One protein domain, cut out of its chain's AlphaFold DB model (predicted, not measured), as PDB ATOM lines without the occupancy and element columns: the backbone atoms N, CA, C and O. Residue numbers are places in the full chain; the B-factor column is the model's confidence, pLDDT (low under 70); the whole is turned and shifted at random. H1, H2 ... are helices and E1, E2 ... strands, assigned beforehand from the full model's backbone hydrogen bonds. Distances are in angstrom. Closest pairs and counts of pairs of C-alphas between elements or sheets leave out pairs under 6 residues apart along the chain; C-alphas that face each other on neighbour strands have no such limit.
ATOM      1  N   GLU A 179      18.905 -15.009   7.133       98.31
ATOM      2  CA  GLU A 179      19.870 -15.973   6.590       98.31
ATOM      3  C   GLU A 179      20.782 -15.319   5.546       98.31
ATOM      4  O   GLU A 179      21.983 -15.582   5.521       98.31
ATOM      5  N   GLN A 180      20.243 -14.418   4.717       98.31
ATOM      6  CA  GLN A 180      21.046 -13.652   3.763       98.31
ATOM      7  C   GLN A 180      22.007 -12.690   4.467       98.31
ATOM      8  O   GLN A 180      23.157 -12.573   4.047       98.31
ATOM      9  N   ILE A 181      21.565 -12.023   5.539       98.62
ATOM     10  CA  ILE A 181      22.433 -11.162   6.354       98.62
ATOM     11  C   ILE A 181      23.571 -11.974   6.969       98.62
ATOM     12  O   ILE A 181      24.729 -11.586   6.828       98.62
ATOM     13  N   LEU A 182      23.263 -13.112   7.591       98.56
ATOM     14  CA  LEU A 182      24.262 -13.981   8.211       98.56
ATOM     15  C   LEU A 182      25.259 -14.529   7.181       98.56
ATOM     16  O   LEU A 182      26.459 -14.490   7.434       98.56
ATOM     17  N   ALA A 183      24.793 -14.932   5.996       98.50
ATOM     18  CA  ALA A 183      25.669 -15.380   4.914       98.50
ATOM     19  C   ALA A 183      26.607 -14.265   4.412       98.50
ATOM     20  O   ALA A 183      27.778 -14.514   4.125       98.50
ATOM     21  N   TRP A 184      26.126 -13.019   4.312       98.62
ATOM     22  CA  TRP A 184      26.979 -11.883   3.945       98.62
ATOM     23  C   TRP A 184      28.018 -11.562   5.022       98.62
ATOM     24  O   TRP A 184      29.157 -11.245   4.679       98.62
ATOM     25  N   ILE A 185      27.644 -11.665   6.300       98.69
ATOM     26  CA  ILE A 185      28.561 -11.485   7.432       98.69
ATOM     27  C   ILE A 185      29.639 -12.564   7.415       98.69
ATOM     28  O   ILE A 185      30.816 -12.237   7.502       98.69
ATOM     29  N   GLU A 186      29.266 -13.835   7.268       98.25
ATOM     30  CA  GLU A 186      30.215 -14.951   7.218       98.25
ATOM     31  C   GLU A 186      31.225 -14.774   6.075       98.25
ATOM     32  O   GLU A 186      32.436 -14.874   6.285       98.25
ATOM     33  N   ALA A 187      30.738 -14.414   4.883       98.31
ATOM     34  CA  ALA A 187      31.578 -14.181   3.716       98.31
ATOM     35  C   ALA A 187      32.540 -12.988   3.877       98.31
ATOM     36  O   ALA A 187      33.640 -13.017   3.322       98.31
ATOM     37  N   ASP A 188      32.149 -11.927   4.593       98.44
ATOM     38  CA  ASP A 188      33.057 -10.816   4.905       98.44
ATOM     39  C   ASP A 188      34.041 -11.188   6.018       98.44
ATOM     40  O   ASP A 188      35.243 -10.970   5.871       98.44
ATOM     41  N   ARG A 189      33.561 -11.842   7.081       97.44
ATOM     42  CA  ARG A 189      34.363 -12.260   8.235       97.44
ATOM     43  C   ARG A 189      35.473 -13.233   7.856       97.44
ATOM     44  O   ARG A 189      36.573 -13.115   8.386       97.44
ATOM     45  N   ALA A 190      35.235 -14.115   6.887       97.75
ATOM     46  CA  ALA A 190      36.252 -15.014   6.336       97.75
ATOM     47  C   ALA A 190      37.458 -14.280   5.708       97.75
ATOM     48  O   ALA A 190      38.523 -14.874   5.556       97.75
ATOM     49  N   LYS A 191      37.313 -12.995   5.356       97.25
ATOM     50  CA  LYS A 191      38.385 -12.152   4.792       97.25
ATOM     51  C   LYS A 191      39.164 -11.381   5.863       97.25
ATOM     52  O   LYS A 191      40.149 -10.723   5.537       97.25
ATOM     53  N   ILE A 192      38.710 -11.413   7.116       97.50
ATOM     54  CA  ILE A 192      39.265 -10.633   8.222       97.50
ATOM     55  C   ILE A 192      40.204 -11.535   9.040       97.50
ATOM     56  O   ILE A 192      39.786 -12.630   9.431       97.50
ATOM     57  N   PRO A 193      41.449 -11.110   9.338       97.88
ATOM     58  CA  PRO A 193      42.354 -11.881  10.188       97.88
ATOM     59  C   PRO A 193      41.735 -12.172  11.560       97.88
ATOM     60  O   PRO A 193      41.088 -11.304  12.140       97.88
ATOM     61  N   ALA A 194      41.960 -13.369  12.108       96.19
ATOM     62  CA  ALA A 194      41.300 -13.827  13.337       96.19
ATOM     63  C   ALA A 194      41.461 -12.861  14.529       96.19
ATOM     64  O   ALA A 194      40.498 -12.637  15.257       96.19
ATOM     65  N   ALA A 195      42.637 -12.242  14.681       95.75
ATOM     66  CA  ALA A 195      42.919 -11.262  15.737       95.75
ATOM     67  C   ALA A 195      42.119  -9.950  15.605       95.75
ATOM     68  O   ALA A 195      41.961  -9.221  16.575       95.75
ATOM     69  N   GLU A 196      41.599  -9.649  14.414       97.00
ATOM     70  CA  GLU A 196      40.835  -8.429  14.135       97.00
ATOM     71  C   GLU A 196      39.320  -8.669  14.239       97.00
ATOM     72  O   GLU A 196      38.545  -7.740  14.464       97.00
ATOM     73  N   GLN A 197      38.874  -9.921  14.080       96.19
ATOM     74  CA  GLN A 197      37.457 -10.280  13.941       96.19
ATOM     75  C   GLN A 197      36.581  -9.907  15.137       96.19
ATOM     76  O   GLN A 197      35.367  -9.805  14.983       96.19
ATOM     77  N   GLU A 198      37.159  -9.753  16.323       95.88
ATOM     78  CA  GLU A 198      36.431  -9.336  17.524       95.88
ATOM     79  C   GLU A 198      36.147  -7.831  17.569       95.88
ATOM     80  O   GLU A 198      35.203  -7.398  18.229       95.88
ATOM     81  N   PHE A 199      36.930  -7.023  16.853       98.38
ATOM     82  CA  PHE A 199      36.736  -5.576  16.785       98.38
ATOM     83  C   PHE A 199      35.787  -5.169  15.657       98.38
ATOM     84  O   PHE A 199      35.198  -4.089  15.707       98.38
ATOM     85  N   ILE A 200      35.611  -6.036  14.657       98.50
ATOM     86  CA  ILE A 200      34.728  -5.779  13.522       98.50
ATOM     87  C   ILE A 200      33.301  -6.206  13.848       98.50
ATOM     88  O   ILE A 200      33.007  -7.383  14.050       98.50
ATOM     89  N   GLN A 201      32.406  -5.225  13.847       98.62
ATOM     90  CA  GLN A 201      30.995  -5.367  14.176       98.62
ATOM     91  C   GLN A 201      30.133  -5.017  12.964       98.62
ATOM     92  O   GLN A 201      30.556  -4.276  12.073       98.62
ATOM     93  N   TYR A 202      28.911  -5.549  12.926       98.81
ATOM     94  CA  TYR A 202      28.009  -5.405  11.785       98.81
ATOM     95  C   TYR A 202      26.697  -4.737  12.189       98.81
ATOM     96  O   TYR A 202      26.043  -5.149  13.148       98.81
ATOM     97  N   ALA A 203      26.292  -3.731  11.416       98.75
ATOM     98  CA  ALA A 203      25.003  -3.063  11.509       98.75
ATOM     99  C   ALA A 203      24.172  -3.339  10.249       98.75
ATOM    100  O   ALA A 203      24.657  -3.181   9.127       98.75
ATOM    101  N   SER A 204      22.910  -3.734  10.416       98.62
ATOM    102  CA  SER A 204      22.028  -4.091   9.303       98.62
ATOM    103  C   SER A 204      20.800  -3.188   9.217       98.62
ATOM    104  O   SER A 204      20.096  -2.985  10.200       98.62
ATOM    105  N   PHE A 205      20.500  -2.707   8.012       98.50
ATOM    106  CA  PHE A 205      19.317  -1.909   7.668       98.50
ATOM    107  C   PHE A 205      18.171  -2.764   7.097       98.50
ATOM    108  O   PHE A 205      17.180  -2.230   6.595       98.50
ATOM    109  N   HIS A 206      18.294  -4.095   7.110       98.19
ATOM    110  CA  HIS A 206      17.325  -4.971   6.444       98.19
ATOM    111  C   HIS A 206      15.925  -4.909   7.068       98.19
ATOM    112  O   HIS A 206      14.944  -5.000   6.337       98.19
ATOM    113  N   VAL A 207      15.813  -4.686   8.383       97.69
ATOM    114  CA  VAL A 207      14.521  -4.532   9.069       97.69
ATOM    115  C   VAL A 207      13.807  -3.260   8.603       97.69
ATOM    116  O   VAL A 207      12.656  -3.332   8.178       97.69
ATOM    117  N   LEU A 208      14.508  -2.119   8.569       97.25
ATOM    118  CA  LEU A 208      14.019  -0.867   7.974       97.25
ATOM    119  C   LEU A 208      13.565  -1.075   6.521       97.25
ATOM    120  O   LEU A 208      12.458  -0.692   6.139       97.25
ATOM    121  N   HIS A 209      14.409  -1.712   5.703       97.50
ATOM    122  CA  HIS A 209      14.097  -2.001   4.302       97.50
ATOM    123  C   HIS A 209      12.843  -2.875   4.171       97.50
ATOM    124  O   HIS A 209      11.923  -2.527   3.431       97.50
ATOM    125  N   ASN A 210      12.769  -3.966   4.934       97.94
ATOM    126  CA  ASN A 210      11.641  -4.891   4.942       97.94
ATOM    127  C   ASN A 210      10.361  -4.255   5.504       97.94
ATOM    128  O   ASN A 210       9.274  -4.661   5.097       97.94
ATOM    129  N   ALA A 211      10.465  -3.247   6.370       96.50
ATOM    130  CA  ALA A 211       9.336  -2.454   6.855       96.50
ATOM    131  C   ALA A 211       8.800  -1.454   5.809       96.50
ATOM    132  O   ALA A 211       7.826  -0.755   6.075       96.50
ATOM    133  N   GLY A 212       9.406  -1.380   4.618       95.44
ATOM    134  CA  GLY A 212       8.948  -0.517   3.527       95.44
ATOM    135  C   GLY A 212       9.432   0.929   3.634       95.44
ATOM    136  O   GLY A 212       8.880   1.808   2.976       95.44
ATOM    137  N   VAL A 213      10.472   1.195   4.432       93.62
ATOM    138  CA  VAL A 213      11.078   2.530   4.530       93.62
ATOM    139  C   VAL A 213      11.561   2.997   3.149       93.62
ATOM    140  O   VAL A 213      12.126   2.216   2.372       93.62
ATOM    141  N   SER A 214      11.315   4.270   2.820       92.38
ATOM    142  CA  SER A 214      11.709   4.880   1.543       92.38
ATOM    143  C   SER A 214      13.234   4.938   1.379       92.38
ATOM    144  O   SER A 214      13.982   4.880   2.354       92.38
ATOM    145  N   ALA A 215      13.723   5.071   0.143       93.38
ATOM    146  CA  ALA A 215      15.163   5.155  -0.117       93.38
ATOM    147  C   ALA A 215      15.815   6.379   0.562       93.38
ATOM    148  O   ALA A 215      16.906   6.269   1.119       93.38
ATOM    149  N   GLN A 216      15.111   7.516   0.593       90.25
ATOM    150  CA  GLN A 216      15.549   8.726   1.298       90.25
ATOM    151  C   GLN A 216      15.674   8.492   2.806       90.25
ATOM    152  O   GLN A 216      16.682   8.843   3.410       90.25
ATOM    153  N   ASN A 217      14.693   7.828   3.409       91.69
ATOM    154  CA  ASN A 217      14.733   7.529   4.833       91.69
ATOM    155  C   ASN A 217      15.782   6.464   5.193       91.69
ATOM    156  O   ASN A 217      16.382   6.538   6.259       91.69
ATOM    157  N   LEU A 218      16.103   5.536   4.284       95.81
ATOM    158  CA  LEU A 218      17.279   4.674   4.446       95.81
ATOM    159  C   LEU A 218      18.590   5.480   4.430       95.81
ATOM    160  O   LEU A 218      19.502   5.159   5.186       95.81
ATOM    161  N   ASN A 219      18.695   6.544   3.624       95.38
ATOM    162  CA  ASN A 219      19.843   7.458   3.683       95.38
ATOM    163  C   ASN A 219      19.899   8.222   5.016       95.38
ATOM    164  O   ASN A 219      20.981   8.325   5.592       95.38
ATOM    165  N   HIS A 220      18.761   8.686   5.548       92.88
ATOM    166  CA  HIS A 220      18.708   9.256   6.899       92.88
ATOM    167  C   HIS A 220      19.215   8.245   7.939       92.88
ATOM    168  O   HIS A 220      20.084   8.585   8.734       92.88
ATOM    169  N   ALA A 221      18.779   6.985   7.872       96.38
ATOM    170  CA  ALA A 221      19.237   5.935   8.781       96.38
ATOM    171  C   ALA A 221      20.759   5.697   8.710       96.38
ATOM    172  O   ALA A 221      21.425   5.577   9.737       96.38
ATOM    173  N   ARG A 222      21.333   5.661   7.500       98.19
ATOM    174  CA  ARG A 222      22.782   5.495   7.281       98.19
ATOM    175  C   ARG A 222      23.595   6.643   7.865       98.19
ATOM    176  O   ARG A 222      24.592   6.412   8.548       98.19
ATOM    177  N   VAL A 223      23.157   7.880   7.626       97.94
ATOM    178  CA  VAL A 223      23.790   9.064   8.219       97.94
ATOM    179  C   VAL A 223      23.621   9.051   9.740       97.94
ATOM    180  O   VAL A 223      24.581   9.351  10.442       97.94
ATOM    181  N   GLY A 224      22.451   8.652  10.250       96.75
ATOM    182  CA  GLY A 224      22.166   8.510  11.681       96.75
ATOM    183  C   GLY A 224      23.118   7.534  12.370       96.75
ATOM    184  O   GLY A 224      23.720   7.897  13.378       96.75
ATOM    185  N   LEU A 225      23.342   6.359  11.772       98.50
ATOM    186  CA  LEU A 225      24.300   5.365  12.262       98.50
ATOM    187  C   LEU A 225      25.721   5.937  12.350       98.50
ATOM    188  O   LEU A 225      26.351   5.868  13.405       98.50
ATOM    189  N   SER A 226      26.230   6.517  11.258       98.62
ATOM    190  CA  SER A 226      27.594   7.067  11.244       98.62
ATOM    191  C   SER A 226      27.745   8.253  12.201       98.62
ATOM    192  O   SER A 226      28.735   8.340  12.931       98.62
ATOM    193  N   LYS A 227      26.745   9.143  12.261       97.88
ATOM    194  CA  LYS A 227      26.734  10.283  13.184       97.88
ATOM    195  C   LYS A 227      26.702   9.825  14.642       97.88
ATOM    196  O   LYS A 227      27.419  10.404  15.447       97.88
ATOM    197  N   ALA A 228      25.933   8.791  14.984       97.00
ATOM    198  CA  ALA A 228      25.891   8.252  16.343       97.00
ATOM    199  C   ALA A 228      27.218   7.597  16.750       97.00
ATOM    200  O   ALA A 228      27.714   7.869  17.839       97.00
ATOM    201  N   LEU A 229      27.832   6.799  15.867       98.44
ATOM    202  CA  LEU A 229      29.137   6.181  16.129       98.44
ATOM    203  C   LEU A 229      30.241   7.234  16.321       98.44
ATOM    204  O   LEU A 229      30.937   7.223  17.332       98.44
ATOM    205  N   ASN A 230      30.367   8.185  15.390       98.38
ATOM    206  CA  ASN A 230      31.388   9.236  15.465       98.38
ATOM    207  C   ASN A 230      31.097  10.280  16.556       98.38
ATOM    208  O   ASN A 230      32.025  10.855  17.117       98.38
ATOM    209  N   GLY A 231      29.824  10.544  16.858       96.00
ATOM    210  CA  GLY A 231      29.406  11.462  17.921       96.00
ATOM    211  C   GLY A 231      29.608  10.886  19.324       96.00
ATOM    212  O   GLY A 231      29.775  11.641  20.275       96.00
ATOM    213  N   ALA A 232      29.659   9.559  19.451       95.31
ATOM    214  CA  ALA A 232      29.979   8.852  20.690       95.31
ATOM    215  C   ALA A 232      31.484   8.531  20.843       95.31
ATOM    216  O   ALA A 232      31.864   7.752  21.719       95.31
ATOM    217  N   ALA A 233      32.344   9.116  20.002       95.88
ATOM    218  CA  ALA A 233      33.777   8.832  19.919       95.88
ATOM    219  C   ALA A 233      34.616  10.019  20.427       95.88
ATOM    220  O   ALA A 233      35.202  10.764  19.638       95.88
ATOM    221  N   ARG A 234      34.669  10.214  21.756       94.94
ATOM    222  CA  ARG A 234      35.186  11.445  22.396       94.94
ATOM    223  C   ARG A 234      36.562  11.892  21.899       94.94
ATOM    224  O   ARG A 234      36.801  13.088  21.768       94.94
ATOM    225  N   TRP A 235      37.460  10.940  21.664       96.75
ATOM    226  CA  TRP A 235      38.861  11.206  21.329       96.75
ATOM    227  C   TRP A 235      39.263  10.731  19.932       96.75
ATOM    228  O   TRP A 235      40.443  10.789  19.586       96.75
ATOM    229  N   ALA A 236      38.317  10.255  19.116       97.81
ATOM    230  CA  ALA A 236      38.634   9.842  17.755       97.81
ATOM    231  C   ALA A 236      39.068  11.067  16.926       97.81
ATOM    232  O   ALA A 236      38.358  12.073  16.906       97.81
ATOM    233  N   PRO A 237      40.213  11.012  16.221       96.94
ATOM    234  CA  PRO A 237      40.806  12.183  15.570       96.94
ATOM    235  C   PRO A 237      40.166  12.536  14.222       96.94
ATOM    236  O   PRO A 237      40.488  13.566  13.638       96.94
ATOM    237  N   LYS A 238      39.322  11.663  13.669       96.94
ATOM    238  CA  LYS A 238      38.725  11.833  12.342       96.94
ATOM    239  C   LYS A 238      37.386  11.119  12.249       96.94
ATOM    240  O   LYS A 238      37.131  10.187  13.007       96.94
ATOM    241  N   ILE A 239      36.572  11.538  11.286       98.06
ATOM    242  CA  ILE A 239      35.366  10.809  10.900       98.06
ATOM    243  C   ILE A 239      35.759   9.474  10.266       98.06
ATOM    244  O   ILE A 239      36.595   9.429   9.359       98.06
ATOM    245  N   VAL A 240      35.109   8.401  10.708       98.25
ATOM    246  CA  VAL A 240      35.154   7.088  10.060       98.25
ATOM    247  C   VAL A 240      33.725   6.640   9.785       98.25
ATOM    248  O   VAL A 240      32.919   6.493  10.696       98.25
ATOM    249  N   ASN A 241      33.384   6.459   8.511       98.62
ATOM    250  CA  ASN A 241      32.078   5.939   8.119       98.62
ATOM    251  C   ASN A 241      32.086   4.401   8.172       98.62
ATOM    252  O   ASN A 241      33.052   3.800   7.693       98.62
ATOM    253  N   PRO A 242      31.014   3.752   8.666       98.50
ATOM    254  CA  PRO A 242      30.799   2.325   8.447       98.50
ATOM    255  C   PRO A 242      30.862   1.977   6.956       98.50
ATOM    256  O   PRO A 242      30.402   2.740   6.105       98.50
ATOM    257  N   VAL A 243      31.401   0.805   6.639       98.31
ATOM    258  CA  VAL A 243      31.665   0.372   5.262       98.31
ATOM    259  C   VAL A 243      30.574  -0.583   4.797       98.31
ATOM    260  O   VAL A 243      30.307  -1.580   5.462       98.31
ATOM    261  N   ASP A 244      29.963  -0.301   3.647       97.94
ATOM    262  CA  ASP A 244      29.015  -1.216   3.006       97.94
ATOM    263  C   ASP A 244      29.730  -2.512   2.599       97.94
ATOM    264  O   ASP A 244      30.692  -2.497   1.831       97.94
ATOM    265  N   VAL A 245      29.258  -3.640   3.125       97.94
ATOM    266  CA  VAL A 245      29.899  -4.951   2.965       97.94
ATOM    267  C   VAL A 245      29.801  -5.471   1.530       97.94
ATOM    268  O   VAL A 245      30.689  -6.186   1.065       97.94
ATOM    269  N   ASN A 246      28.715  -5.156   0.821       93.44
ATOM    270  CA  ASN A 246      28.407  -5.797  -0.460       93.44
ATOM    271  C   ASN A 246      27.852  -4.846  -1.532       93.44
ATOM    272  O   ASN A 246      27.356  -5.309  -2.562       93.44
ATOM    273  N   GLY A 247      27.915  -3.534  -1.296       94.75
ATOM    274  CA  GLY A 247      27.456  -2.505  -2.232       94.75
ATOM    275  C   GLY A 247      25.931  -2.401  -2.344       94.75
ATOM    276  O   GLY A 247      25.418  -1.718  -3.235       94.75
ATOM    277  N   LYS A 248      25.175  -3.104  -1.489       95.38
ATOM    278  CA  LYS A 248      23.702  -3.081  -1.511       95.38
ATOM    279  C   LYS A 248      23.116  -2.011  -0.594       95.38
ATOM    280  O   LYS A 248      21.902  -1.808  -0.605       95.38
ATOM    281  N   GLY A 249      23.937  -1.354   0.217       96.19
ATOM    282  CA  GLY A 249      23.512  -0.350   1.180       96.19
ATOM    283  C   GLY A 249      22.657  -0.912   2.312       96.19
ATOM    284  O   GLY A 249      21.851  -0.167   2.869       96.19
ATOM    285  N   ILE A 250      22.772  -2.206   2.626       98.00
ATOM    286  CA  ILE A 250      21.961  -2.872   3.661       98.00
ATOM    287  C   ILE A 250      22.797  -3.345   4.843       98.00
ATOM    288  O   ILE A 250      22.361  -3.180   5.976       98.00
ATOM    289  N   LEU A 251      23.969  -3.930   4.605       98.69
ATOM    290  CA  LEU A 251      24.835  -4.444   5.659       98.69
ATOM    291  C   LEU A 251      26.109  -3.610   5.701       98.69
ATOM    292  O   LEU A 251      26.817  -3.520   4.701       98.69
ATOM    293  N   TYR A 252      26.391  -3.026   6.856       98.81
ATOM    294  CA  TYR A 252      27.574  -2.213   7.084       98.81
ATOM    295  C   TYR A 252      28.440  -2.847   8.158       98.81
ATOM    296  O   TYR A 252      27.923  -3.328   9.165       98.81
ATOM    297  N   LYS A 253      29.754  -2.815   7.960       98.62
ATOM    298  CA  LYS A 253      30.739  -3.195   8.971       98.62
ATOM    299  C   LYS A 253      31.447  -1.973   9.527       98.62
ATOM    300  O   LYS A 253      31.620  -0.977   8.824       98.62
ATOM    301  N   PHE A 254      31.873  -2.054  10.775       98.75
ATOM    302  CA  PHE A 254      32.631  -0.999  11.429       98.75
ATOM    303  C   PHE A 254      33.582  -1.588  12.470       98.75
ATOM    304  O   PHE A 254      33.286  -2.617  13.073       98.75
ATOM    305  N   ASP A 255      34.724  -0.939  12.664       98.75
ATOM    306  CA  ASP A 255      35.711  -1.316  13.672       98.75
ATOM    307  C   ASP A 255      35.492  -0.486  14.940       98.75
ATOM    308  O   ASP A 255      35.528   0.745  14.896       98.75
ATOM    309  N   ILE A 256      35.265  -1.132  16.083       98.69
ATOM    310  CA  ILE A 256      35.023  -0.420  17.348       98.69
ATOM    311  C   ILE A 256      36.226   0.421  17.796       98.69
ATOM    312  O   ILE A 256      36.047   1.406  18.515       98.69
ATOM    313  N   ARG A 257      37.447   0.092  17.353       98.62
ATOM    314  CA  ARG A 257      38.659   0.852  17.683       98.62
ATOM    315  C   ARG A 257      38.714   2.185  16.952       98.62
ATOM    316  O   ARG A 257      39.358   3.112  17.435       98.62
ATOM    317  N   ASP A 258      38.043   2.333  15.816       98.44
ATOM    318  CA  ASP A 258      38.000   3.623  15.121       98.44
ATOM    319  C   ASP A 258      37.224   4.687  15.911       98.44
ATOM    320  O   ASP A 258      37.516   5.875  15.780       98.44
ATOM    321  N   TYR A 259      36.317   4.260  16.795       98.38
ATOM    322  CA  TYR A 259      35.491   5.140  17.627       98.38
ATOM    323  C   TYR A 259      35.985   5.198  19.078       98.38
ATOM    324  O   TYR A 259      36.197   6.278  19.627       98.38
ATOM    325  N   TRP A 260      36.228   4.038  19.690       98.19
ATOM    326  CA  TRP A 260      36.597   3.909  21.105       98.19
ATOM    327  C   TRP A 260      38.001   3.338  21.306       98.19
ATOM    328  O   TRP A 260      38.372   2.964  22.406       98.19
ATOM    329  N   GLY A 261      38.819   3.258  20.259       97.75
ATOM    330  CA  GLY A 261      40.220   2.850  20.382       97.75
ATOM    331  C   GLY A 261      41.162   4.013  20.654       97.75
ATOM    332  O   GLY A 261      42.364   3.808  20.601       97.75
ATOM    333  N   TYR A 262      40.655   5.227  20.876       97.69
ATOM    334  CA  TYR A 262      41.426   6.407  21.260       97.69
ATOM    335  C   TYR A 262      40.903   6.901  22.597       97.69
ATOM    336  O   TYR A 262      39.698   7.102  22.741       97.69
ATOM    337  N   THR A 263      41.784   7.117  23.568       95.56
ATOM    338  CA  THR A 263      41.354   7.637  24.867       95.56
ATOM    339  C   THR A 263      42.464   8.384  25.582       95.56
ATOM    340  O   THR A 263      43.640   8.044  25.434       95.56
ATOM    341  N   LEU A 264      42.084   9.394  26.363       94.12
ATOM    342  CA  LEU A 264      42.952  10.023  27.358       94.12
ATOM    343  C   LEU A 264      42.952   9.232  28.675       94.12
ATOM    344  O   LEU A 264      43.837   9.422  29.495       94.12
ATOM    345  N   ILE A 265      41.999   8.323  28.881       92.62
ATOM    346  CA  ILE A 265      41.866   7.562  30.124       92.62
ATOM    347  C   ILE A 265      42.971   6.512  30.224       92.62
ATOM    348  O   ILE A 265      43.279   5.803  29.263       92.62
ATOM    349  N   ASP A 266      43.574   6.423  31.400       91.62
ATOM    350  CA  ASP A 266      44.509   5.371  31.760       91.62
ATOM    351  C   ASP A 266      43.738   4.107  32.171       91.62
ATOM    352  O   ASP A 266      43.236   4.008  33.289       91.62
ATOM    353  N   THR A 267      43.644   3.140  31.256       92.44
ATOM    354  CA  THR A 267      43.000   1.840  31.510       92.44
ATOM    355  C   THR A 267      43.983   0.761  31.987       92.44
ATOM    356  O   THR A 267      43.608  -0.414  32.070       92.44
ATOM    357  N   SER A 268      45.239   1.131  32.287       88.56
ATOM    358  CA  SER A 268      46.299   0.179  32.663       88.56
ATOM    359  C   SER A 268      46.025  -0.552  33.974       88.56
ATOM    360  O   SER A 268      46.534  -1.656  34.163       88.56
ATOM    361  N   ASP A 269      45.194   0.024  34.844       83.38
ATOM    362  CA  ASP A 269      44.710  -0.662  36.034       83.38
ATOM    363  C   ASP A 269      43.933  -1.924  35.606       83.38
ATOM    364  O   ASP A 269      42.963  -1.817  34.839       83.38
ATOM    365  N   PRO A 270      44.350  -3.132  36.031       80.81
ATOM    366  CA  PRO A 270      43.659  -4.369  35.678       80.81
ATOM    367  C   PRO A 270      42.183  -4.349  36.092       80.81
ATOM    368  O   PRO A 270      41.366  -4.909  35.359       80.81
ATOM    369  N   ASP A 271      41.843  -3.622  37.157       76.00
ATOM    370  CA  ASP A 271      40.495  -3.495  37.708       76.00
ATOM    371  C   ASP A 271      39.744  -2.259  37.172       76.00
ATOM    372  O   ASP A 271      38.641  -1.958  37.628       76.00
ATOM    373  N   PHE A 272      40.300  -1.535  36.185       83.81
ATOM    374  CA  PHE A 272      39.591  -0.422  35.548       83.81
ATOM    375  C   PHE A 272      38.287  -0.899  34.901       83.81
ATOM    376  O   PHE A 272      38.288  -1.685  33.947       83.81
ATOM    377  N   GLU A 273      37.176  -0.325  35.355       78.88
ATOM    378  CA  GLU A 273      35.851  -0.558  34.802       78.88
ATOM    379  C   GLU A 273      35.231   0.762  34.337       78.88
ATOM    380  O   GLU A 273      35.112   1.729  35.088       78.88
ATOM    381  N   LEU A 274      34.782   0.791  33.081       84.44
ATOM    382  CA  LEU A 274      34.093   1.943  32.507       84.44
ATOM    383  C   LEU A 274      32.731   2.135  33.190       84.44
ATOM    384  O   LEU A 274      31.817   1.352  32.911       84.44
ATOM    385  N   PHE A 275      32.639   3.139  34.073       76.69
ATOM    386  CA  PHE A 275      31.471   3.562  34.867       76.69
ATOM    387  C   PHE A 275      30.438   2.450  35.101       76.69
ATOM    388  O   PHE A 275      29.411   2.361  34.428       76.69
ATOM    389  N   ASN A 276      30.729   1.578  36.067       65.81
ATOM    390  CA  ASN A 276      29.842   0.479  36.462       65.81
ATOM    391  C   ASN A 276      28.561   0.913  37.174       65.81
ATOM    392  O   ASN A 276      27.645   0.104  37.307       65.81
ATOM    393  N   THR A 277      28.540   2.154  37.649       57.47
ATOM    394  CA  THR A 277      27.538   2.723  38.542       57.47
ATOM    395  C   THR A 277      26.158   2.752  37.889       57.47
ATOM    396  O   THR A 277      26.005   2.556  36.683       57.47
ATOM    397  N   LEU A 278      25.138   3.013  38.699       59.19
ATOM    398  CA  LEU A 278      23.800   3.297  38.197       59.19
ATOM    399  C   LEU A 278      23.802   4.477  37.203       59.19
ATOM    400  O   LEU A 278      24.796   5.199  37.091       59.19
ATOM    401  N   SER A 279      22.684   4.692  36.505       60.12
ATOM    402  CA  SER A 279      22.501   5.932  35.742       60.12
ATOM    403  C   SER A 279      22.647   7.168  36.638       60.12
ATOM    404  O   SER A 279      22.443   7.084  37.847       60.12
ATOM    405  N   ASP A 280      23.008   8.321  36.077       60.94
ATOM    406  CA  ASP A 280      23.337   9.505  36.889       60.94
ATOM    407  C   ASP A 280      22.186   9.960  37.800       60.94
ATOM    408  O   ASP A 280      22.410  10.398  38.930       60.94
ATOM    409  N   ASP A 281      20.945   9.763  37.357       56.12
ATOM    410  CA  ASP A 281      19.746  10.087  38.129       56.12
ATOM    411  C   ASP A 281      19.536   9.071  39.268       56.12
ATOM    412  O   ASP A 281      19.174   9.415  40.395       56.12
ATOM    413  N   ASP A 282      19.846   7.798  39.028       59.59
ATOM    414  CA  ASP A 282      19.813   6.764  40.058       59.59
ATOM    415  C   ASP A 282      20.896   6.950  41.126       59.59
ATOM    416  O   ASP A 282      20.660   6.589  42.280       59.59
ATOM    417  N   ILE A 283      22.050   7.516  40.752       58.34
ATOM    418  CA  ILE A 283      23.130   7.875  41.678       58.34
ATOM    419  C   ILE A 283      22.648   8.951  42.655       58.34
ATOM    420  O   ILE A 283      22.985   8.875  43.831       58.34
ATOM    421  N   GLY A 284      21.816   9.902  42.212       53.34
ATOM    422  CA  GLY A 284      21.236  10.961  43.050       53.34
ATOM    423  C   GLY A 284      20.168  10.499  44.050       53.34
ATOM    424  O   GLY A 284      19.999  11.121  45.099       53.34
ATOM    425  N   PHE A 285      19.465   9.401  43.749       55.78
ATOM    426  CA  PHE A 285      18.259   8.961  44.472       55.78
ATOM    427  C   PHE A 285      18.289   7.459  44.830       55.78
ATOM    428  O   PHE A 285      17.266   6.774  44.756       55.78
ATOM    429  N   ALA A 286      19.469   6.937  45.184       53.53
ATOM    430  CA  ALA A 286      19.842   5.516  45.285       53.53
ATOM    431  C   ALA A 286      19.152   4.664  46.385       53.53
ATOM    432  O   ALA A 286      19.775   3.796  46.996       53.53
ATOM    433  N   GLY A 287      17.856   4.843  46.647       57.62
ATOM    434  CA  GLY A 287      17.100   3.922  47.500       57.62
ATOM    435  C   GLY A 287      16.997   2.525  46.869       57.62
ATOM    436  O   GLY A 287      16.282   2.358  45.886       57.62
ATOM    437  N   ALA A 288      17.696   1.527  47.429       66.00
ATOM    438  CA  ALA A 288      17.669   0.101  47.041       66.00
ATOM    439  C   ALA A 288      18.105  -0.249  45.593       66.00
ATOM    440  O   ALA A 288      17.839  -1.356  45.117       66.00
ATOM    441  N   LYS A 289      18.781   0.670  44.895       73.56
ATOM    442  CA  LYS A 289      19.249   0.481  43.513       73.56
ATOM    443  C   LYS A 289      20.619  -0.221  43.465       73.56
ATOM    444  O   LYS A 289      21.430  -0.032  44.369       73.56
ATOM    445  N   VAL A 290      20.884  -1.010  42.419       76.12
ATOM    446  CA  VAL A 290      22.163  -1.726  42.208       76.12
ATOM    447  C   VAL A 290      22.784  -1.419  40.850       76.12
ATOM    448  O   VAL A 290      22.085  -1.304  39.849       76.12
ATOM    449  N   ASP A 291      24.106  -1.321  40.816       77.44
ATOM    450  CA  ASP A 291      24.910  -1.109  39.615       77.44
ATOM    451  C   ASP A 291      24.691  -2.225  38.569       77.44
ATOM    452  O   ASP A 291      24.050  -3.240  38.853       77.44
ATOM    453  N   ARG A 292      25.237  -2.096  37.351       78.31
ATOM    454  CA  ARG A 292      25.005  -3.093  36.277       78.31
ATOM    455  C   ARG A 292      25.453  -4.523  36.631       78.31
ATOM    456  O   ARG A 292      24.977  -5.497  36.045       78.31
ATOM    457  N   ASN A 293      26.360  -4.649  37.594       80.50
ATOM    458  CA  ASN A 293      26.901  -5.903  38.103       80.50
ATOM    459  C   ASN A 293      26.180  -6.389  39.375       80.50
ATOM    460  O   ASN A 293      26.539  -7.436  39.913       80.50
ATOM    461  N   GLY A 294      25.133  -5.693  39.826       80.75
ATOM    462  CA  GLY A 294      24.341  -6.049  41.000       80.75
ATOM    463  C   GLY A 294      24.937  -5.583  42.334       80.75
ATOM    464  O   GLY A 294      24.490  -6.049  43.382       80.75
ATOM    465  N   LYS A 295      25.934  -4.692  42.324       80.81
ATOM    466  CA  LYS A 295      26.560  -4.145  43.539       80.81
ATOM    467  C   LYS A 295      25.848  -2.870  43.996       80.81
ATOM    468  O   LYS A 295      25.364  -2.091  43.181       80.81
ATOM    469  N   ALA A 296      25.795  -2.637  45.306       78.06
ATOM    470  CA  ALA A 296      25.269  -1.383  45.842       78.06
ATOM    471  C   ALA A 296      26.222  -0.215  45.504       78.06
ATOM    472  O   ALA A 296      27.436  -0.373  45.667       78.06
ATOM    473  N   PRO A 297      25.709   0.938  45.042       70.38
ATOM    474  CA  PRO A 297      26.537   2.107  44.766       70.38
ATOM    475  C   PRO A 297      27.066   2.748  46.065       70.38
ATOM    476  O   PRO A 297      26.399   2.668  47.102       70.38
ATOM    477  N   PRO A 298      28.217   3.445  46.020       67.38
ATOM    478  CA  PRO A 298      28.624   4.342  47.100       67.38
ATOM    479  C   PRO A 298      27.663   5.550  47.228       67.38
ATOM    480  O   PRO A 298      26.876   5.809  46.307       67.38
ATOM    481  N   PRO A 299      27.710   6.305  48.345       66.06
ATOM    482  CA  PRO A 299      26.919   7.525  48.541       66.06
ATOM    483  C   PRO A 299      27.062   8.527  47.386       66.06
ATOM    484  O   PRO A 299      28.137   8.662  46.812       66.06
ATOM    485  N   VAL A 300      25.994   9.276  47.084       63.91
ATOM    486  CA  VAL A 300      25.856  10.143  45.889       63.91
ATOM    487  C   VAL A 300      27.101  10.981  45.574       63.91
ATOM    488  O   VAL A 300      27.618  10.934  44.460       63.91
ATOM    489  N   PHE A 301      27.595  11.741  46.557       63.00
ATOM    490  CA  PHE A 301      28.729  12.648  46.364       63.00
ATOM    491  C   PHE A 301      30.032  11.902  46.082       63.00
ATOM    492  O   PHE A 301      30.764  12.278  45.167       63.00
ATOM    493  N   GLU A 302      30.302  10.844  46.847       67.69
ATOM    494  CA  GLU A 302      31.477   9.991  46.675       67.69
ATOM    495  C   GLU A 302      31.410   9.270  45.326       67.69
ATOM    496  O   GLU A 302      32.414   9.161  44.632       67.69
ATOM    497  N   ASN A 303      30.217   8.870  44.884       67.00
ATOM    498  CA  ASN A 303      30.005   8.162  43.628       67.00
ATOM    499  C   ASN A 303      30.395   8.991  42.390       67.00
ATOM    500  O   ASN A 303      31.131   8.511  41.531       67.00
ATOM    501  N   PHE A 304      29.994  10.264  42.323       72.06
ATOM    502  CA  PHE A 304      30.435  11.141  41.232       72.06
ATOM    503  C   PHE A 304      31.942  11.453  41.293       72.06
ATOM    504  O   PHE A 304      32.559  11.642  40.246       72.06
ATOM    505  N   LEU A 305      32.559  11.451  42.484       72.75
ATOM    506  CA  LEU A 305      34.022  11.524  42.613       72.75
ATOM    507  C   LEU A 305      34.707  10.231  42.141       72.75
ATOM    508  O   LEU A 305      35.766  10.298  41.528       72.75
ATOM    509  N   HIS A 306      34.096   9.063  42.351       71.19
ATOM    510  CA  HIS A 306      34.583   7.785  41.818       71.19
ATOM    511  C   HIS A 306      34.509   7.703  40.286       71.19
ATOM    512  O   HIS A 306      35.217   6.900  39.685       71.19
ATOM    513  N   GLN A 307      33.700   8.551  39.646       75.06
ATOM    514  CA  GLN A 307      33.695   8.741  38.192       75.06
ATOM    515  C   GLN A 307      34.758   9.747  37.710       75.06
ATOM    516  O   GLN A 307      34.692  10.224  36.576       75.06
ATOM    517  N   GLN A 308      35.738  10.090  38.548       82.75
ATOM    518  CA  GLN A 308      36.927  10.812  38.116       82.75
ATOM    519  C   GLN A 308      37.832   9.881  37.306       82.75
ATOM    520  O   GLN A 308      38.263   8.831  37.782       82.75
ATOM    521  N   ASN A 309      38.164  10.287  36.084       85.12
ATOM    522  CA  ASN A 309      39.065   9.507  35.252       85.12
ATOM    523  C   ASN A 309      40.525   9.773  35.632       85.12
ATOM    524  O   ASN A 309      40.956  10.920  35.767       85.12
ATOM    525  N   LYS A 310      41.325   8.709  35.717       88.31
ATOM    526  CA  LYS A 310      42.781   8.835  35.691       88.31
ATOM    527  C   LYS A 310      43.216   9.099  34.251       88.31
ATOM    528  O   LYS A 310      42.864   8.334  33.355       88.31
ATOM    529  N   LEU A 311      43.959  10.179  34.024       90.69
ATOM    530  CA  LEU A 311      44.324  10.637  32.682       90.69
ATOM    531  C   LEU A 311      45.784  10.327  32.351       90.69
ATOM    532  O   LEU A 311      46.677  10.481  33.185       90.69
ATOM    533  N   LYS A 312      46.019   9.939  31.101       93.81
ATOM    534  CA  LYS A 312      47.330   9.889  30.454       93.81
ATOM    535  C   LYS A 312      47.784  11.313  30.086       93.81
ATOM    536  O   LYS A 312      46.946  12.210  30.002       93.81
ATOM    537  N   PRO A 313      49.083  11.537  29.812       92.56
ATOM    538  CA  PRO A 313      49.572  12.840  29.346       92.56
ATOM    539  C   PRO A 313      49.005  13.261  27.984       92.56
ATOM    540  O   PRO A 313      48.904  14.448  27.692       92.56
ATOM    541  N   GLU A 314      48.648  12.288  27.146       93.94
ATOM    542  CA  GLU A 314      48.134  12.496  25.797       93.94
ATOM    543  C   GLU A 314      47.174  11.370  25.390       93.94
ATOM    544  O   GLU A 314      47.142  10.292  25.994       93.94
ATOM    545  N   VAL A 315      46.369  11.622  24.354       95.25
ATOM    546  CA  VAL A 315      45.472  10.614  23.779       95.25
ATOM    547  C   VAL A 315      46.305   9.548  23.073       95.25
ATOM    548  O   VAL A 315      47.039   9.845  22.134       95.25
ATOM    549  N   THR A 316      46.134   8.288  23.471       96.62
ATOM    550  CA  THR A 316      46.802   7.141  22.835       96.62
ATOM    551  C   THR A 316      45.800   6.076  22.404       96.62
ATOM    552  O   THR A 316      44.636   6.091  22.822       96.62
ATOM    553  N   ARG A 317      46.255   5.158  21.537       96.94
ATOM    554  CA  ARG A 317      45.478   3.980  21.143       96.94
ATOM    555  C   ARG A 317      45.306   3.026  22.330       96.94
ATOM    556  O   ARG A 317      46.271   2.782  23.050       96.94
ATOM    557  N   ASP A 318      44.098   2.499  22.511       96.56
ATOM    558  CA  ASP A 318      43.747   1.608  23.619       96.56
ATOM    559  C   ASP A 318      42.595   0.658  23.243       96.56
ATOM    560  O   ASP A 318      41.416   1.021  23.254       96.56
ATOM    561  N   ASP A 319      42.942  -0.589  22.926       96.44
ATOM    562  CA  ASP A 319      41.968  -1.618  22.557       96.44
ATOM    563  C   ASP A 319      41.127  -2.093  23.754       96.44
ATOM    564  O   ASP A 319      40.000  -2.561  23.566       96.44
ATOM    565  N   LYS A 320      41.632  -1.964  24.994       95.56
ATOM    566  CA  LYS A 320      40.874  -2.315  26.205       95.56
ATOM    567  C   LYS A 320      39.707  -1.350  26.378       95.56
ATOM    568  O   LYS A 320      38.586  -1.805  26.613       95.56
ATOM    569  N   PHE A 321      39.929  -0.047  26.189       96.12
ATOM    570  CA  PHE A 321      38.843   0.936  26.220       96.12
ATOM    571  C   PHE A 321      37.781   0.640  25.152       96.12
ATOM    572  O   PHE A 321      36.588   0.639  25.464       96.12
ATOM    573  N   ALA A 322      38.198   0.275  23.933       97.25
ATOM    574  CA  ALA A 322      37.271  -0.067  22.854       97.25
ATOM    575  C   ALA A 322      36.355  -1.246  23.216       97.25
ATOM    576  O   ALA A 322      35.140  -1.180  23.017       97.25
ATOM    577  N   ARG A 323      36.919  -2.304  23.812       96.56
ATOM    578  CA  ARG A 323      36.157  -3.466  24.297       96.56
ATOM    579  C   ARG A 323      35.183  -3.098  25.405       96.56
ATOM    580  O   ARG A 323      34.036  -3.532  25.367       96.56
ATOM    581  N   LEU A 324      35.630  -2.311  26.385       94.88
ATOM    582  CA  LEU A 324      34.801  -1.888  27.515       94.88
ATOM    583  C   LEU A 324      33.626  -1.019  27.054       94.88
ATOM    584  O   LEU A 324      32.492  -1.239  27.491       94.88
ATOM    585  N   ALA A 325      33.873  -0.080  26.139       95.88
ATOM    586  CA  ALA A 325      32.835   0.747  25.536       95.88
ATOM    587  C   ALA A 325      31.834  -0.107  24.748       95.88
ATOM    588  O   ALA A 325      30.629  -0.003  24.974       95.88
ATOM    589  N   TRP A 326      32.308  -1.021  23.895       97.62
ATOM    590  CA  TRP A 326      31.421  -1.900  23.130       97.62
ATOM    591  C   TRP A 326      30.589  -2.826  24.025       97.62
ATOM    592  O   TRP A 326      29.372  -2.917  23.871       97.62
ATOM    593  N   ALA A 327      31.207  -3.437  25.038       95.25
ATOM    594  CA  ALA A 327      30.493  -4.235  26.028       95.25
ATOM    595  C   ALA A 327      29.434  -3.408  26.775       95.25
ATOM    596  O   ALA A 327      28.343  -3.910  27.042       95.25
ATOM    597  N   ARG A 328      29.706  -2.127  27.076       93.00
ATOM    598  CA  ARG A 328      28.723  -1.205  27.666       93.00
ATOM    599  C   ARG A 328      27.545  -0.936  26.728       93.00
ATOM    600  O   ARG A 328      26.418  -0.908  27.222       93.00
ATOM    601  N   VAL A 329      27.777  -0.766  25.423       95.25
ATOM    602  CA  VAL A 329      26.705  -0.599  24.422       95.25
ATOM    603  C   VAL A 329      25.783  -1.819  24.416       95.25
ATOM    604  O   VAL A 329      24.563  -1.661  24.454       95.25
ATOM    605  N   LEU A 330      26.344  -3.032  24.454       95.69
ATOM    606  CA  LEU A 330      25.566  -4.278  24.400       95.69
ATOM    607  C   LEU A 330      24.738  -4.584  25.661       95.69
ATOM    608  O   LEU A 330      23.872  -5.462  25.629       95.69
ATOM    609  N   ARG A 331      24.952  -3.833  26.751       90.69
ATOM    610  CA  ARG A 331      24.072  -3.843  27.934       90.69
ATOM    611  C   ARG A 331      22.762  -3.083  27.709       90.69
ATOM    612  O   ARG A 331      21.816  -3.316  28.450       90.69
ATOM    613  N   GLY A 332      22.696  -2.189  26.721       88.62
ATOM    614  CA  GLY A 332      21.544  -1.309  26.538       88.62
ATOM    615  C   GLY A 332      21.321  -0.390  27.740       88.62
ATOM    616  O   GLY A 332      22.276   0.056  28.378       88.62
ATOM    617  N   ASN A 333      20.057  -0.101  28.032       82.75
ATOM    618  CA  ASN A 333      19.661   0.700  29.181       82.75
ATOM    619  C   ASN A 333      19.934  -0.013  30.511       82.75
ATOM    620  O   ASN A 333      19.469  -1.135  30.708       82.75
ATOM    621  N   VAL A 334      20.571   0.685  31.449       76.75
ATOM    622  CA  VAL A 334      20.750   0.202  32.832       76.75
ATOM    623  C   VAL A 334      20.120   1.114  33.895       76.75
ATOM    624  O   VAL A 334      20.305   0.876  35.087       76.75
ATOM    625  N   GLU A 335      19.349   2.131  33.483       70.50
ATOM    626  CA  GLU A 335      18.590   3.023  34.378       70.50
ATOM    627  C   GLU A 335      17.557   2.274  35.239       70.50
ATOM    628  O   GLU A 335      16.895   1.332  34.789       70.50
ATOM    629  N   ALA A 336      17.360   2.760  36.466       60.03
ATOM    630  CA  ALA A 336      16.401   2.307  37.468       60.03
ATOM    631  C   ALA A 336      16.547   0.832  37.890       60.03
ATOM    632  O   ALA A 336      15.563   0.181  38.251       60.03
ATOM    633  N   ALA A 337      17.768   0.287  37.861       54.94
ATOM    634  CA  ALA A 337      18.050  -1.077  38.307       54.94
ATOM    635  C   ALA A 337      17.785  -1.264  39.819       54.94
ATOM    636  O   ALA A 337      18.494  -0.711  40.658       54.94
ATOM    637  N   THR A 338      16.766  -2.059  40.172       55.25
ATOM    638  CA  THR A 338      16.411  -2.448  41.557       55.25
ATOM    639  C   THR A 338      16.278  -3.974  41.669       55.25
ATOM    640  O   THR A 338      16.502  -4.695  40.699       55.25
ATOM    641  N   SER A 339      15.885  -4.488  42.840       49.53
ATOM    642  CA  SER A 339      15.494  -5.895  43.029       49.53
ATOM    643  C   SER A 339      14.128  -6.269  42.412       49.53
ATOM    644  O   SER A 339      13.760  -7.444  42.434       49.53
ATOM    645  N   ALA A 340      13.387  -5.300  41.856       47.06
ATOM    646  CA  ALA A 340      12.129  -5.458  41.114       47.06
ATOM    647  C   ALA A 340      12.338  -5.106  39.617       47.06
ATOM    648  O   ALA A 340      13.430  -4.649  39.272       47.06
ATOM    649  N   PRO A 341      11.360  -5.303  38.698       48.78
ATOM    650  CA  PRO A 341      11.585  -5.072  37.271       48.78
ATOM    651  C   PRO A 341      11.991  -3.618  37.010       48.78
ATOM    652  O   PRO A 341      11.196  -2.693  37.185       48.78
ATOM    653  N   SER A 342      13.249  -3.436  36.622       56.12
ATOM    654  CA  SER A 342      13.832  -2.164  36.214       56.12
ATOM    655  C   SER A 342      13.345  -1.757  34.825       56.12
ATOM    656  O   SER A 342      12.692  -2.536  34.123       56.12
ATOM    657  N   SER A 343      13.661  -0.528  34.404       67.62
ATOM    658  CA  SER A 343      13.422  -0.115  33.019       67.62
ATOM    659  C   SER A 343      14.082  -1.126  32.065       67.62
ATOM    660  O   SER A 343      15.235  -1.504  32.287       67.62
ATOM    661  N   PRO A 344      13.388  -1.588  31.008       79.00
ATOM    662  CA  PRO A 344      13.924  -2.620  30.128       79.00
ATOM    663  C   PRO A 344      15.212  -2.149  29.433       79.00
ATOM    664  O   PRO A 344      15.341  -0.952  29.145       79.00
ATOM    665  N   PRO A 345      16.144  -3.070  29.114       84.31
ATOM    666  CA  PRO A 345      17.397  -2.744  28.430       84.31
ATOM    667  C   PRO A 345      17.175  -2.179  27.017       84.31
ATOM    668  O   PRO A 345      18.031  -1.453  26.513       84.31
ATOM    669  N   ASN A 346      16.013  -2.452  26.405       89.69
ATOM    670  CA  ASN A 346      15.625  -2.012  25.060       89.69
ATOM    671  C   ASN A 346      16.673  -2.401  24.008       89.69
ATOM    672  O   ASN A 346      17.283  -1.534  23.385       89.69
ATOM    673  N   ILE A 347      16.910  -3.706  23.854       94.12
ATOM    674  CA  ILE A 347      17.971  -4.296  23.015       94.12
ATOM    675  C   ILE A 347      17.416  -5.282  21.977       94.12
ATOM    676  O   ILE A 347      18.127  -6.179  21.519       94.12
ATOM    677  N   ASP A 348      16.147  -5.152  21.603       95.88
ATOM    678  CA  ASP A 348      15.424  -6.089  20.738       95.88
ATOM    679  C   ASP A 348      16.091  -6.250  19.367       95.88
ATOM    680  O   ASP A 348      16.170  -7.362  18.854       95.88
ATOM    681  N   GLY A 349      16.679  -5.180  18.825       96.75
ATOM    682  CA  GLY A 349      17.468  -5.228  17.588       96.75
ATOM    683  C   GLY A 349      18.902  -5.765  17.730       96.75
ATOM    684  O   GLY A 349      19.648  -5.730  16.754       96.75
ATOM    685  N   PHE A 350      19.339  -6.215  18.913       98.12
ATOM    686  CA  PHE A 350      20.639  -6.883  19.095       98.12
ATOM    687  C   PHE A 350      20.461  -8.380  18.857       98.12
ATOM    688  O   PHE A 350      19.758  -9.044  19.621       98.12
ATOM    689  N   VAL A 351      21.098  -8.915  17.814       97.88
ATOM    690  CA  VAL A 351      20.893 -10.304  17.395       97.88
ATOM    691  C   VAL A 351      21.994 -11.190  17.961       97.88
ATOM    692  O   VAL A 351      23.128 -11.195  17.486       97.88
ATOM    693  N   GLY A 352      21.632 -11.946  18.991       96.69
ATOM    694  CA  GLY A 352      22.482 -12.879  19.723       96.69
ATOM    695  C   GLY A 352      21.700 -13.508  20.884       96.69
ATOM    696  O   GLY A 352      20.594 -13.054  21.193       96.69
ATOM    697  N   PRO A 353      22.224 -14.565  21.523       97.06
ATOM    698  CA  PRO A 353      21.611 -15.134  22.716       97.06
ATOM    699  C   PRO A 353      21.568 -14.098  23.849       97.06
ATOM    700  O   PRO A 353      22.524 -13.352  24.075       97.06
ATOM    701  N   ARG A 354      20.446 -14.068  24.577       95.88
ATOM    702  CA  ARG A 354      20.278 -13.222  25.763       95.88
ATOM    703  C   ARG A 354      20.947 -13.878  26.968       95.88
ATOM    704  O   ARG A 354      20.760 -15.068  27.217       95.88
ATOM    705  N   LYS A 355      21.694 -13.090  27.734       94.62
ATOM    706  CA  LYS A 355      22.241 -13.454  29.049       94.62
ATOM    707  C   LYS A 355      21.668 -12.526  30.113       94.62
ATOM    708  O   LYS A 355      21.225 -11.429  29.795       94.62
ATOM    709  N   ILE A 356      21.709 -12.949  31.376       90.69
ATOM    710  CA  ILE A 356      21.223 -12.158  32.515       90.69
ATOM    711  C   ILE A 356      22.408 -11.563  33.275       90.69
ATOM    712  O   ILE A 356      23.321 -12.280  33.682       90.69
ATOM    713  N   ALA A 357      22.403 -10.243  33.441       86.12
ATOM    714  CA  ALA A 357      23.407  -9.488  34.178       86.12
ATOM    715  C   ALA A 357      23.210  -9.586  35.704       86.12
ATOM    716  O   ALA A 357      22.193 -10.085  36.194       86.12
ATOM    717  N   GLY A 358      24.171  -9.068  36.479       81.25
ATOM    718  CA  GLY A 358      24.089  -9.057  37.946       81.25
ATOM    719  C   GLY A 358      22.885  -8.268  38.472       81.25
ATOM    720  O   GLY A 358      22.239  -8.692  39.430       81.25
ATOM    721  N   ASN A 359      22.502  -7.202  37.765       79.19
ATOM    722  CA  ASN A 359      21.306  -6.399  38.030       79.19
ATOM    723  C   ASN A 359      19.991  -6.999  37.491       79.19
ATOM    724  O   ASN A 359      18.976  -6.309  37.437       79.19
ATOM    725  N   LYS A 360      20.008  -8.271  37.070       84.31
ATOM    726  CA  LYS A 360      18.863  -9.021  36.527       84.31
ATOM    727  C   LYS A 360      18.330  -8.546  35.169       84.31
ATOM    728  O   LYS A 360      17.314  -9.072  34.725       84.31
ATOM    729  N   GLN A 361      19.010  -7.632  34.477       83.81
ATOM    730  CA  GLN A 361      18.641  -7.242  33.113       83.81
ATOM    731  C   GLN A 361      19.247  -8.169  32.058       83.81
ATOM    732  O   GLN A 361      20.332  -8.729  32.236       83.81
ATOM    733  N   GLU A 362      18.545  -8.306  30.934       90.88
ATOM    734  CA  GLU A 362      19.067  -8.992  29.757       90.88
ATOM    735  C   GLU A 362      20.165  -8.177  29.067       90.88
ATOM    736  O   GLU A 362      20.110  -6.951  29.002       90.88
ATOM    737  N   TYR A 363      21.146  -8.870  28.499       93.00
ATOM    738  CA  TYR A 363      22.164  -8.293  27.627       93.00
ATOM    739  C   TYR A 363      22.603  -9.299  26.560       93.00
ATOM    740  O   TYR A 363      22.274 -10.485  26.643       93.00
ATOM    741  N   VAL A 364      23.362  -8.830  25.566       96.88
ATOM    742  CA  VAL A 364      24.063  -9.700  24.606       96.88
ATOM    743  C   VAL A 364      25.556  -9.648  24.897       96.88
ATOM    744  O   VAL A 364      26.130  -8.574  25.066       96.88
ATOM    745  N   ASP A 365      26.188 -10.811  24.992       95.69
ATOM    746  CA  ASP A 365      27.637 -10.896  25.156       95.69
ATOM    747  C   ASP A 365      28.346 -10.502  23.851       95.69
ATOM    748  O   ASP A 365      27.920 -10.969  22.790       95.69
ATOM    749  N   PRO A 366      29.427  -9.700  23.887       96.00
ATOM    750  CA  PRO A 366      30.194  -9.379  22.687       96.00
ATOM    751  C   PRO A 366      30.614 -10.603  21.866       96.00
ATOM    752  O   PRO A 366      30.602 -10.532  20.641       96.00
ATOM    753  N   ALA A 367      30.956 -11.721  22.519       95.19
ATOM    754  CA  ALA A 367      31.389 -12.937  21.827       95.19
ATOM    755  C   ALA A 367      30.248 -13.655  21.086       95.19
ATOM    756  O   ALA A 367      30.500 -14.383  20.127       95.19
ATOM    757  N   ASP A 368      29.005 -13.438  21.520       96.31
ATOM    758  CA  ASP A 368      27.824 -14.120  20.991       96.31
ATOM    759  C   ASP A 368      26.999 -13.244  20.027       96.31
ATOM    760  O   ASP A 368      26.010 -13.700  19.440       96.31
ATOM    761  N   LEU A 369      27.375 -11.972  19.865       98.06
ATOM    762  CA  LEU A 369      26.695 -11.040  18.976       98.06
ATOM    763  C   LEU A 369      26.933 -11.414  17.507       98.06
ATOM    764  O   LEU A 369      28.068 -11.532  17.051       98.06
ATOM    765  N   LYS A 370      25.847 -11.530  16.738       98.06
ATOM    766  CA  LYS A 370      25.907 -11.749  15.287       98.06
ATOM    767  C   LYS A 370      25.933 -10.427  14.527       98.06
ATOM    768  O   LYS A 370      26.801 -10.201  13.691       98.06
ATOM    769  N   TYR A 371      24.956  -9.566  14.805       98.50
ATOM    770  CA  TYR A 371      24.843  -8.220  14.247       98.50
ATOM    771  C   TYR A 371      23.872  -7.380  15.078       98.50
ATOM    772  O   TYR A 371      23.149  -7.889  15.938       98.50
ATOM    773  N   VAL A 372      23.830  -6.084  14.786       98.56
ATOM    774  CA  VAL A 372      22.870  -5.149  15.369       98.56
ATOM    775  C   VAL A 372      22.010  -4.531  14.269       98.56
ATOM    776  O   VAL A 372      22.506  -4.182  13.201       98.56
ATOM    777  N   GLU A 373      20.710  -4.380  14.488       98.44
ATOM    778  CA  GLU A 373      19.873  -3.571  13.603       98.44
ATOM    779  C   GLU A 373      20.277  -2.087  13.712       98.44
ATOM    780  O   GLU A 373      20.459  -1.546  14.801       98.44
ATOM    781  N   ALA A 374      20.490  -1.416  12.582       98.19
ATOM    782  CA  ALA A 374      21.154  -0.114  12.562       98.19
ATOM    783  C   ALA A 374      20.382   0.985  13.310       98.19
ATOM    784  O   ALA A 374      21.003   1.839  13.958       98.19
ATOM    785  N   ALA A 375      19.046   0.966  13.259       95.81
ATOM    786  CA  ALA A 375      18.252   1.916  14.022       95.81
ATOM    787  C   ALA A 375      18.301   1.640  15.525       95.81
ATOM    788  O   ALA A 375      18.459   2.581  16.306       95.81
ATOM    789  N   GLN A 376      18.273   0.370  15.930       96.19
ATOM    790  CA  GLN A 376      18.532  -0.040  17.306       96.19
ATOM    791  C   GLN A 376      19.896   0.451  17.804       96.19
ATOM    792  O   GLN A 376      19.984   0.976  18.911       96.19
ATOM    793  N   LEU A 377      20.962   0.298  17.011       98.00
ATOM    794  CA  LEU A 377      22.294   0.750  17.418       98.00
ATOM    795  C   LEU A 377      22.329   2.267  17.618       98.00
ATOM    796  O   LEU A 377      22.822   2.743  18.637       98.00
ATOM    797  N   THR A 378      21.760   3.018  16.674       95.81
ATOM    798  CA  THR A 378      21.656   4.484  16.754       95.81
ATOM    799  C   THR A 378      20.885   4.915  18.002       95.81
ATOM    800  O   THR A 378      21.328   5.806  18.729       95.81
ATOM    801  N   TYR A 379      19.769   4.241  18.291       91.12
ATOM    802  CA  TYR A 379      18.993   4.456  19.505       91.12
ATOM    803  C   TYR A 379      19.830   4.207  20.762       91.12
ATOM    804  O   TYR A 379      19.950   5.102  21.593       91.12
ATOM    805  N   THR A 380      20.462   3.035  20.885       92.38
ATOM    806  CA  THR A 380      21.248   2.681  22.073       92.38
ATOM    807  C   THR A 380      22.426   3.630  22.290       92.38
ATOM    808  O   THR A 380      22.633   4.079  23.411       92.38
ATOM    809  N   LEU A 381      23.166   3.985  21.235       93.88
ATOM    810  CA  LEU A 381      24.316   4.897  21.324       93.88
ATOM    811  C   LEU A 381      23.934   6.311  21.765       93.88
ATOM    812  O   LEU A 381      24.787   7.037  22.259       93.88
ATOM    813  N   THR A 382      22.677   6.710  21.569       87.62
ATOM    814  CA  THR A 382      22.186   8.058  21.885       87.62
ATOM    815  C   THR A 382      21.313   8.094  23.134       87.62
ATOM    816  O   THR A 382      20.805   9.156  23.507       87.62
ATOM    817  N   ARG A 383      21.180   6.951  23.822       83.81
ATOM    818  CA  ARG A 383      20.616   6.899  25.168       83.81
ATOM    819  C   ARG A 383      21.559   7.591  26.156       83.81
ATOM    820  O   ARG A 383      22.749   7.286  26.122       83.81
ATOM    821  N   PRO A 384      21.054   8.464  27.041       79.81
ATOM    822  CA  PRO A 384      21.879   9.212  27.990       79.81
ATOM    823  C   PRO A 384      22.851   8.344  28.795       79.81
ATOM    824  O   PRO A 384      24.054   8.590  28.773       79.81
ATOM    825  N   ASP A 385      22.346   7.292  29.443       79.25
ATOM    826  CA  ASP A 385      23.116   6.407  30.317       79.25
ATOM    827  C   ASP A 385      24.228   5.652  29.580       79.25
ATOM    828  O   ASP A 385      25.306   5.399  30.127       79.25
ATOM    829  N   VAL A 386      23.970   5.260  28.331       87.19
ATOM    830  CA  VAL A 386      24.951   4.588  27.473       87.19
ATOM    831  C   VAL A 386      25.969   5.601  26.969       87.19
ATOM    832  O   VAL A 386      27.169   5.379  27.103       87.19
ATOM    833  N   TYR A 387      25.492   6.714  26.423       89.56
ATOM    834  CA  TYR A 387      26.297   7.750  25.795       89.56
ATOM    835  C   TYR A 387      27.286   8.394  26.771       89.56
ATOM    836  O   TYR A 387      28.484   8.457  26.489       89.56
ATOM    837  N   ASN A 388      26.807   8.794  27.952       87.12
ATOM    838  CA  ASN A 388      27.633   9.351  29.021       87.12
ATOM    839  C   ASN A 388      28.731   8.362  29.447       87.12
ATOM    840  O   ASN A 388      29.873   8.762  29.694       87.12
ATOM    841  N   ALA A 389      28.405   7.065  29.483       87.56
ATOM    842  CA  ALA A 389      29.354   6.014  29.820       87.56
ATOM    843  C   ALA A 389      30.423   5.800  28.742       87.56
ATOM    844  O   ALA A 389      31.603   5.772  29.068       87.56
ATOM    845  N   ILE A 390      30.046   5.689  27.468       92.88
ATOM    846  CA  ILE A 390      31.000   5.388  26.383       92.88
ATOM    847  C   ILE A 390      31.856   6.590  25.965       92.88
ATOM    848  O   ILE A 390      32.982   6.402  25.512       92.88
ATOM    849  N   LEU A 391      31.375   7.819  26.180       92.88
ATOM    850  CA  LEU A 391      32.217   9.020  26.124       92.88
ATOM    851  C   LEU A 391      33.081   9.204  27.377       92.88
ATOM    852  O   LEU A 391      33.947  10.082  27.400       92.88
ATOM    853  N   ALA A 392      32.820   8.416  28.421       91.50
ATOM    854  CA  ALA A 392      33.430   8.538  29.732       91.50
ATOM    855  C   ALA A 392      33.399   9.983  30.277       91.50
ATOM    856  O   ALA A 392      34.406  10.505  30.756       91.50
TER     857      ALA A 392
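What this domain is: This is residues 179 to 392 of the 692 residues of an uncharacterized protein of Acidobacteria bacterium (UniProt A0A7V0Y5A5). A small three-stranded sheet, E2 E1 E7, has helix H1 over one face and H8 on the other, and the long helix H3 packs on H8. Next to this part, H7 runs near the middle with H4 and H9 packed on it, the two-stranded ribbon E3 E4 at one edge and the hairpin E5 E6 at another, while H5, H6 and long loops make one end of the longest axis. The printed part has 214 residues, with nine named helices and seven named strands that follow each other along the chain as H1 E1 H2 H3 E2 H4 E3 H5 H6 E4 H7 E5 E6 E7 H8 H9. The sheet E2 E1 E7 is mixed; the class is mixed, helices and strands. The whole is compact, with a radius of gyration of the C-alphas of 17.6 A and spans of 51 by 42 by 31 A.

How they stand to each other: H1, residues 179 to 189, is on the sheet of E2, residues 251 to 255, E1, residues 200 to 204, and E7, residues 371 to 373, at a height over the sheet of 9.7 A. E1 is antiparallel to E2, N 203 and O 252 being 2.8 A apart, and parallel to E7, with N 204 and O 372 at 2.8 A. H8, residues 374 to 381, stands up from the opposite face at a height of 8.9 A. H2, residues 206 to 210, is close but not clearly touching H3, residues 215 to 231, with closest C-alphas of Leu 208 and Leu 218 at 7.3 A. H3 only grazes the sheet with residues 222 to 229, and touches H8 at a shallow tilt of 29 degrees, the same way, the closest C-alphas being Leu 225 and Thr 378, 5.3 A. H4, residues 256 to 260, touches H7, residues 319 to 330, the closest C-alphas being Trp 260 and Ala 322, 4.4 A. E3, residues 262 to 265, and E4, residues 311 to 317, are antiparallel, with N 312 and O 264 at 2.8 A. H5, residues 280 to 284, and H6, residues 300 to 306, only just touch, with 3 pairs of C-alphas within 8 A, the closest Gly 284 and Val 300 at 5.5 A. E5, residues 354 to 356, and E6, residues 362 to 364, form an antiparallel hairpin, with N 355 and O 363 at 2.9 A; the closest C-alphas of H7 and E6 are Leu 330 and Val 364, 5.6 A. H9, residues 384 to 390, touches residues 325 to 329 of H7 at a shallow tilt of 20 degrees, opposite ways, the closest C-alphas being Ala 325 and Ile 390, 5.1 A. Every O i to N i+4 pair is within hydrogen-bond range in H1 to H8, and 2 of 3 in H9.

Where its parts are: From first to last C-alpha H1 measures 15.1 A, H3 23.8 A, H7 16.7 A and E4 13.4 A. H1 begins at C-alpha 179 (19.870, -15.973, 6.590), and H9 ends at C-alpha 390 (31.000, 5.388, 26.383).

The domain as a whole: The C-alphas of Gly 247 and Pro 299 are the two farthest apart, 51.8 A. The printed part has no cut; the long links are H3 to E2, E3 to H5, H5 to H6 and H7 to E5. Mean pLDDT of the printed part is 88.5; residues 276 to 288, 298 to 303 and 336 to 343 are under 70.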